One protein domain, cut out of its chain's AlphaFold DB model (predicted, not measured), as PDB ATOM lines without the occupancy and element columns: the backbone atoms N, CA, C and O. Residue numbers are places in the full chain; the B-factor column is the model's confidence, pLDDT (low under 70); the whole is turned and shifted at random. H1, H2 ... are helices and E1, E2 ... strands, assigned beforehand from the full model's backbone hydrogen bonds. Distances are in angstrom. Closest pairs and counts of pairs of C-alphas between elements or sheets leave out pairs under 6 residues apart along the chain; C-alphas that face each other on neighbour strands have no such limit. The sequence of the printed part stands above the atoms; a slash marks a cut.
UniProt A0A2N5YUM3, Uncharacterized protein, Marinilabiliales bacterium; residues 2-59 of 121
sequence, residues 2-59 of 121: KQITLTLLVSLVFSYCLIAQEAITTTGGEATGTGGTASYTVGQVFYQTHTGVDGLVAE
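What this domain is: This is residues 2 to 59 of the 121 residues of an uncharacterized protein of Marinilabiliales bacterium (UniProt A0A2N5YUM3). What is the shape? Two separate hairpins, E1 with E2 and E3 with E4, stand at one end, and residues 2 to 22, with helix H1, stick out as a free arm. What is printed? There are 58 residues, with H1, E1, E2, E3, E4 in order, two antiparallel sheets and a mixed class. How big is it? It is extended, radius of gyration of the C-alphas 19.1 A, spans 50 by 40 by 24 A.

How they stand to each other: How do strands pair? E1, residues 27 to 33, and E2, residues 36 to 42, form an antiparallel hairpin, N 29 to O 40 2.9 A; E3, residues 49 to 52, and E4, residues 55 to 58, form another, N 50 to O 57 2.8 A, both within hydrogen-bond range. And the helix? In H1, residues 2 to 15, every O i to N i+4 pair is within range; H1 is apart from E2, E3 and E4.

Where its parts are: Where does H1 begin? C-alpha 2 is at (-96.430, -110.116, -37.554); H1 is 20.3 A long. Where does E4 end? C-alpha 58 is at (-52.614, -116.625, -28.882).

The domain as a whole: Any cut? The printed part has no cut. Which link is long? H1 to E1.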
ATOM      1  N   LYS A   2     -97.587-110.768 -36.886       73.56
ATOM      2  CA  LYS A   2     -96.430-110.116 -37.554       73.56
ATOM      3  C   LYS A   2     -95.115-110.105 -36.749       73.56
ATOM      4  O   LYS A   2     -94.073-110.398 -37.314       73.56
ATOM      5  N   GLN A   3     -95.167-109.823 -35.443       77.06
ATOM      6  CA  GLN A   3     -93.972-109.806 -34.579       77.06
ATOM      7  C   GLN A   3     -93.319-111.195 -34.430       77.06
ATOM      8  O   GLN A   3     -92.099-111.317 -34.444       77.06
ATOM      9  N   ILE A   4     -94.129-112.258 -34.361       86.69
ATOM     10  CA  ILE A   4     -93.646-113.645 -34.267       86.69
ATOM     11  C   ILE A   4     -92.989-114.055 -35.590       86.69
ATOM     12  O   ILE A   4     -91.900-114.615 -35.593       86.69
ATOM     13  N   THR A   5     -93.616-113.712 -36.720       84.94
ATOM     14  CA  THR A   5     -93.069-113.991 -38.056       84.94
ATOM     15  C   THR A   5     -91.742-113.265 -38.297       84.94
ATOM     16  O   THR A   5     -90.826-113.853 -38.862       84.94
ATOM     17  N   LEU A   6     -91.611-112.015 -37.835       89.56
ATOM     18  CA  LEU A   6     -90.367-111.247 -37.938       89.56
ATOM     19  C   LEU A   6     -89.253-111.840 -37.066       89.56
ATOM     20  O   LEU A   6     -88.134-112.000 -37.540       89.56
ATOM     21  N   THR A   7     -89.567-112.215 -35.824       88.44
ATOM     22  CA  THR A   7     -88.594-112.833 -34.906       88.44
ATOM     23  C   THR A   7     -88.060-114.147 -35.475       88.44
ATOM     24  O   THR A   7     -86.852-114.381 -35.469       88.44
ATOM     25  N   LEU A   8     -88.942-114.974 -36.051       90.19
ATOM     26  CA  LEU A   8     -88.553-116.228 -36.694       90.19
ATOM     27  C   LEU A   8     -87.632-115.983 -37.900       90.19
ATOM     28  O   LEU A   8     -86.598-116.635 -38.025       90.19
ATOM     29  N   LEU A   9     -87.965-115.003 -38.747       89.88
ATOM     30  CA  LEU A   9     -87.156-114.644 -39.913       89.88
ATOM     31  C   LEU A   9     -85.762-114.139 -39.514       89.88
ATOM     32  O   LEU A   9     -84.774-114.557 -40.111       89.88
ATOM     33  N   VAL A  10     -85.671-113.289 -38.486       90.31
ATOM     34  CA  VAL A  10     -84.386-112.783 -37.976       90.31
ATOM     35  C   VAL A  10     -83.537-113.927 -37.430       90.31
ATOM     36  O   VAL A  10     -82.367-114.022 -37.786       90.31
ATOM     37  N   SER A  11     -84.124-114.834 -36.640       86.31
ATOM     38  CA  SER A  11     -83.392-115.992 -36.109       86.31
ATOM     39  C   SER A  11     -82.852-116.901 -37.219       86.31
ATOM     40  O   SER A  11     -81.710-117.339 -37.151       86.31
ATOM     41  N   LEU A  12     -83.634-117.117 -38.284       87.12
ATOM     42  CA  LEU A  12     -83.228-117.945 -39.414       87.12
ATOM     43  C   LEU A  12     -82.057-117.319 -40.180       87.12
ATOM     44  O   LEU A  12     -81.101-118.017 -40.492       87.12
ATOM     45  N   VAL A  13     -82.105-116.010 -40.447       87.38
ATOM     46  CA  VAL A  13     -81.019-115.291 -41.136       87.38
ATOM     47  C   VAL A  13     -79.746-115.259 -40.285       87.38
ATOM     48  O   VAL A  13     -78.653-115.431 -40.821       87.38
ATOM     49  N   PHE A  14     -79.873-115.092 -38.966       82.81
ATOM     50  CA  PHE A  14     -78.723-115.035 -38.061       82.81
ATOM     51  C   PHE A  14     -77.960-116.366 -38.001       82.81
ATOM     52  O   PHE A  14     -76.733-116.364 -37.993       82.81
ATOM     53  N   SER A  15     -78.669-117.499 -38.066       80.75
ATOM     54  CA  SER A  15     -78.058-118.835 -38.124       80.75
ATOM     55  C   SER A  15     -77.155-119.044 -39.345       80.75
ATOM     56  O   SER A  15     -76.206-119.818 -39.265       80.75
ATOM     57  N   TYR A  16     -77.406-118.347 -40.459       77.62
ATOM     58  CA  TYR A  16     -76.568-118.421 -41.666       77.62
ATOM     59  C   TYR A  16     -75.359-117.469 -41.648       77.62
ATOM     60  O   TYR A  16     -74.524-117.544 -42.544       77.62
ATOM     61  N   CYS A  17     -75.247-116.582 -40.653       77.25
ATOM     62  CA  CYS A  17     -74.107-115.666 -40.486       77.25
ATOM     63  C   CYS A  17     -73.089-116.132 -39.438       77.25
ATOM     64  O   CYS A  17     -72.134-115.410 -39.153       77.25
ATOM     65  N   LEU A  18     -73.267-117.317 -38.853       71.94
ATOM     66  CA  LEU A  18     -72.310-117.856 -37.893       71.94
ATOM     67  C   LEU A  18     -71.111-118.437 -38.649       71.94
ATOM     68  O   LEU A  18     -71.169-119.550 -39.162       71.94
ATOM     69  N   ILE A  19     -70.029-117.664 -38.726       74.69
ATOM     70  CA  ILE A  19     -68.727-118.130 -39.205       74.69
ATOM     71  C   ILE A  19     -67.868-118.397 -37.968       74.69
ATOM     72  O   ILE A  19     -67.612-117.484 -37.184       74.69
ATOM     73  N   ALA A  20     -67.463-119.651 -37.772       74.31
ATOM     74  CA  ALA A  20     -66.517-120.035 -36.727       74.31
ATOM     75  C   ALA A  20     -65.078-119.979 -37.259       74.31
ATOM     76  O   ALA A  20     -64.847-119.924 -38.466       74.31
ATOM     77  N   GLN A  21     -64.100-119.983 -36.354       75.81
ATOM     78  CA  GLN A  21     -62.694-120.052 -36.743       75.81
ATOM     79  C   GLN A  21     -62.398-121.437 -37.338       75.81
ATOM     80  O   GLN A  21     -62.690-122.457 -36.716       75.81
ATOM     81  N   GLU A  22     -61.799-121.474 -38.527       77.38
ATOM     82  CA  GLU A  22     -61.369-122.709 -39.187       77.38
ATOM     83  C   GLU A  22     -59.841-122.804 -39.190       77.38
ATOM     84  O   GLU A  22     -59.138-121.806 -39.352       77.38
ATOM     85  N   ALA A  23     -59.316-124.017 -39.022       81.19
ATOM     86  CA  ALA A  23     -57.890-124.294 -39.120       81.19
ATOM     87  C   ALA A  23     -57.619-125.254 -40.281       81.19
ATOM     88  O   ALA A  23     -58.290-126.276 -40.433       81.19
ATOM     89  N   ILE A  24     -56.575-124.965 -41.060       86.62
ATOM     90  CA  ILE A  24     -56.013-125.927 -42.012       86.62
ATOM     91  C   ILE A  24     -55.204-126.935 -41.198       86.62
ATOM     92  O   ILE A  24     -54.191-126.584 -40.592       86.62
ATOM     93  N   THR A  25     -55.692-128.169 -41.138       89.38
ATOM     94  CA  THR A  25     -55.169-129.224 -40.263       89.38
ATOM     95  C   THR A  25     -55.054-130.520 -41.049       89.38
ATOM     96  O   THR A  25     -55.737-130.709 -42.057       89.38
ATOM     97  N   THR A  26     -54.169-131.417 -40.623       91.44
ATOM     98  CA  THR A  26     -54.060-132.745 -41.241       91.44
ATOM     99  C   THR A  26     -55.114-133.696 -40.689       91.44
ATOM    100  O   THR A  26     -55.645-134.523 -41.428       91.44
ATOM    101  N   THR A  27     -55.421-133.588 -39.395       91.62
ATOM    102  CA  THR A  27     -56.486-134.335 -38.720       91.62
ATOM    103  C   THR A  27     -56.819-133.696 -37.366       91.62
ATOM    104  O   THR A  27     -56.106-132.810 -36.892       91.62
ATOM    105  N   GLY A  28     -57.894-134.142 -36.727       90.00
ATOM    106  CA  GLY A  28     -58.320-133.709 -35.401       90.00
ATOM    107  C   GLY A  28     -59.484-134.556 -34.894       90.00
ATOM    108  O   GLY A  28     -59.991-135.420 -35.614       90.00
ATOM    109  N   GLY A  29     -59.903-134.316 -33.656       90.00
ATOM    110  CA  GLY A  29     -61.032-135.012 -33.048       90.00
ATOM    111  C   GLY A  29     -61.124-134.777 -31.547       90.00
ATOM    112  O   GLY A  29     -60.522-133.852 -31.013       90.00
ATOM    113  N   GLU A  30     -61.861-135.649 -30.870       93.19
ATOM    114  CA  GLU A  30     -61.981-135.669 -29.414       93.19
ATOM    115  C   GLU A  30     -61.334-136.941 -28.861       93.19
ATOM    116  O   GLU A  30     -61.507-138.037 -29.399       93.19
ATOM    117  N   ALA A  31     -60.568-136.793 -27.785       92.50
ATOM    118  CA  ALA A  31     -60.030-137.884 -26.994       92.50
ATOM    119  C   ALA A  31     -60.832-137.982 -25.692       92.50
ATOM    120  O   ALA A  31     -60.829-137.051 -24.887       92.50
ATOM    121  N   THR A  32     -61.519-139.105 -25.483       95.62
ATOM    122  CA  THR A  32     -62.323-139.362 -24.279       95.62
ATOM    123  C   THR A  32     -61.630-140.385 -23.384       95.62
ATOM    124  O   THR A  32     -61.197-141.438 -23.853       95.62
ATOM    125  N   GLY A  33     -61.558-140.101 -22.085       93.75
ATOM    126  CA  GLY A  33     -61.021-141.005 -21.070       93.75
ATOM    127  C   GLY A  33     -61.726-140.853 -19.724       93.75
ATOM    128  O   GLY A  33     -62.693-140.111 -19.581       93.75
ATOM    129  N   THR A  34     -61.224-141.545 -18.701       92.31
ATOM    130  CA  THR A  34     -61.779-141.481 -17.335       92.31
ATOM    131  C   THR A  34     -61.677-140.090 -16.702       92.31
ATOM    132  O   THR A  34     -62.443-139.785 -15.796       92.31
ATOM    133  N   GLY A  35     -60.756-139.249 -17.183       90.81
ATOM    134  CA  GLY A  35     -60.577-137.860 -16.748       90.81
ATOM    135  C   GLY A  35     -61.393-136.823 -17.530       90.81
ATOM    136  O   GLY A  35     -61.237-135.638 -17.263       90.81
ATOM    137  N   GLY A  36     -62.233-137.238 -18.487       90.75
ATOM    138  CA  GLY A  36     -63.043-136.339 -19.318       90.75
ATOM    139  C   GLY A  36     -62.729-136.428 -20.813       90.75
ATOM    140  O   GLY A  36     -62.121-137.395 -21.279       90.75
ATOM    141  N   THR A  37     -63.171-135.417 -21.561       90.75
ATOM    142  CA  THR A  37     -62.974-135.302 -23.013       90.75
ATOM    143  C   THR A  37     -62.104-134.090 -23.325       90.75
ATOM    144  O   THR A  37     -62.329-133.016 -22.769       90.75
ATOM    145  N   ALA A  38     -61.137-134.251 -24.227       88.50
ATOM    146  CA  ALA A  38     -60.299-133.169 -24.730       88.50
ATOM    147  C   ALA A  38     -60.285-133.167 -26.262       88.50
ATOM    148  O   ALA A  38     -60.083-134.207 -26.890       88.50
ATOM    149  N   SER A  39     -60.464-131.998 -26.867       89.31
ATOM    150  CA  SER A  39     -60.324-131.824 -28.312       89.31
ATOM    151  C   SER A  39     -58.848-131.751 -28.698       89.31
ATOM    152  O   SER A  39     -58.041-131.156 -27.987       89.31
ATOM    153  N   TYR A  40     -58.481-132.337 -29.835       88.19
ATOM    154  CA  TYR A  40     -57.121-132.286 -30.365       88.19
ATOM    155  C   TYR A  40     -57.110-131.981 -31.859       88.19
ATOM    156  O   TYR A  40     -58.041-132.291 -32.606       88.19
ATOM    157  N   THR A  41     -56.004-131.392 -32.300       90.44
ATOM    158  CA  THR A  41     -55.766-131.015 -33.689       90.44
ATOM    159  C   THR A  41     -54.312-131.297 -34.044       90.44
ATOM    160  O   THR A  41     -53.410-131.022 -33.257       90.44
ATOM    161  N   VAL A  42     -54.076-131.843 -35.235       90.44
ATOM    162  CA  VAL A  42     -52.747-132.190 -35.748       90.44
ATOM    163  C   VAL A  42     -52.479-131.406 -37.028       90.44
ATOM    164  O   VAL A  42     -53.355-131.244 -37.876       90.44
ATOM    165  N   GLY A  43     -51.246-130.920 -37.180       89.12
ATOM    166  CA  GLY A  43     -50.804-130.239 -38.398       89.12
ATOM    167  C   GLY A  43     -51.328-128.812 -38.560       89.12
ATOM    168  O   GLY A  43     -51.240-128.261 -39.652       89.12
ATOM    169  N   GLN A  44     -51.858-128.209 -37.495       88.44
ATOM    170  CA  GLN A  44     -52.151-126.782 -37.471       88.44
ATOM    171  C   GLN A  44     -50.846-125.981 -37.565       88.44
ATOM    172  O   GLN A  44     -49.912-126.227 -36.807       88.44
ATOM    173  N   VAL A  45     -50.784-125.025 -38.494       88.44
ATOM    174  CA  VAL A  45     -49.577-124.209 -38.731       88.44
ATOM    175  C   VAL A  45     -49.564-122.884 -37.958       88.44
ATOM    176  O   VAL A  45     -48.489-122.367 -37.683       88.44
ATOM    177  N   PHE A  46     -50.735-122.376 -37.557       86.88
ATOM    178  CA  PHE A  46     -50.896-121.170 -36.732       86.88
ATOM    179  C   PHE A  46     -51.384-121.569 -35.338       86.88
ATOM    180  O   PHE A  46     -52.568-121.865 -35.165       86.88
ATOM    181  N   TYR A  47     -50.468-121.656 -34.379       86.50
ATOM    182  CA  TYR A  47     -50.740-122.060 -32.989       86.50
ATOM    183  C   TYR A  47     -49.838-121.339 -31.980       86.50
ATOM    184  O   TYR A  47     -49.820-121.686 -30.799       86.50
ATOM    185  N   GLN A  48     -49.030-120.380 -32.443       88.12
ATOM    186  CA  GLN A  48     -48.059-119.732 -31.582       88.12
ATOM    187  C   GLN A  48     -48.694-118.621 -30.766       88.12
ATOM    188  O   GLN A  48     -49.582-117.897 -31.205       88.12
ATOM    189  N   THR A  49     -48.195-118.484 -29.548       88.94
ATOM    190  CA  THR A  49     -48.532-117.366 -28.684       88.94
ATOM    191  C   THR A  49     -47.449-116.308 -28.802       88.94
ATOM    192  O   THR A  49     -46.278-116.568 -28.525       88.94
ATOM    193  N   HIS A  50     -47.846-115.113 -29.219       89.38
ATOM    194  CA  HIS A  50     -46.973-113.960 -29.341       89.38
ATOM    195  C   HIS A  50     -47.162-113.032 -28.146       89.38
ATOM    196  O   HIS A  50     -48.266-112.570 -27.871       89.38
ATOM    197  N   THR A  51     -46.066-112.733 -27.453       92.62
ATOM    198  CA  THR A  51     -46.045-111.787 -26.333       92.62
ATOM    199  C   THR A  51     -45.473-110.452 -26.800       92.62
ATOM    200  O   THR A  51     -44.377-110.407 -27.362       92.62
ATOM    201  N   GLY A  52     -46.210-109.369 -26.566       90.69
ATOM    202  CA  GLY A  52     -45.783-107.990 -26.787       90.69
ATOM    203  C   GLY A  52     -45.831-107.173 -25.496       90.69
ATOM    204  O   GLY A  52     -46.218-107.672 -24.444       90.69
ATOM    205  N   VAL A  53     -45.440-105.900 -25.581       88.81
ATOM    206  CA  VAL A  53     -45.453-104.974 -24.432       88.81
ATOM    207  C   VAL A  53     -46.879-104.733 -23.918       88.81
ATOM    208  O   VAL A  53     -47.084-104.641 -22.714       88.81
ATOM    209  N   ASP A  54     -47.860-104.698 -24.822       86.06
ATOM    210  CA  ASP A  54     -49.256-104.353 -24.511       86.06
ATOM    211  C   ASP A  54     -50.171-105.576 -24.322       86.06
ATOM    212  O   ASP A  54     -51.388-105.431 -24.207       86.06
ATOM    213  N   GLY A  55     -49.618-106.793 -24.317       83.94
ATOM    214  CA  GLY A  55     -50.398-108.007 -24.095       83.94
ATOM    215  C   GLY A  55     -49.914-109.218 -24.877       83.94
ATOM    216  O   GLY A  55     -48.780-109.289 -25.354       83.94
ATOM    217  N   LEU A  56     -50.800-110.200 -24.987       87.56
ATOM    218  CA  LEU A  56     -50.514-111.515 -25.535       87.56
ATOM    219  C   LEU A  56     -51.564-111.864 -26.593       87.56
ATOM    220  O   LEU A  56     -52.756-111.648 -26.387       87.56
ATOM    221  N   VAL A  57     -51.117-112.390 -27.730       86.44
ATOM    222  CA  VAL A  57     -51.981-112.874 -28.809       86.44
ATOM    223  C   VAL A  57     -51.701-114.356 -28.993       86.44
ATOM    224  O   VAL A  57     -50.620-114.732 -29.440       86.44
ATOM    225  N   ALA A  58     -52.667-115.194 -28.629       88.06
ATOM    226  CA  ALA A  58     -52.614-116.625 -28.882       88.06
ATOM    227  C   ALA A  58     -53.236-116.921 -30.251       88.06
ATOM    228  O   ALA A  58     -54.438-116.744 -30.450       88.06
ATOM    229  N   GLU A  59     -52.420-117.353 -31.209       87.62
ATOM    230  CA  GLU A  59     -52.921-117.856 -32.481       87.62
ATOM    231  C   GLU A  59     -53.545-119.242 -32.311       87.62
ATOM    232  O   GLU A  59     -53.219-120.010 -31.406       87.62
TER     233      GLU A  59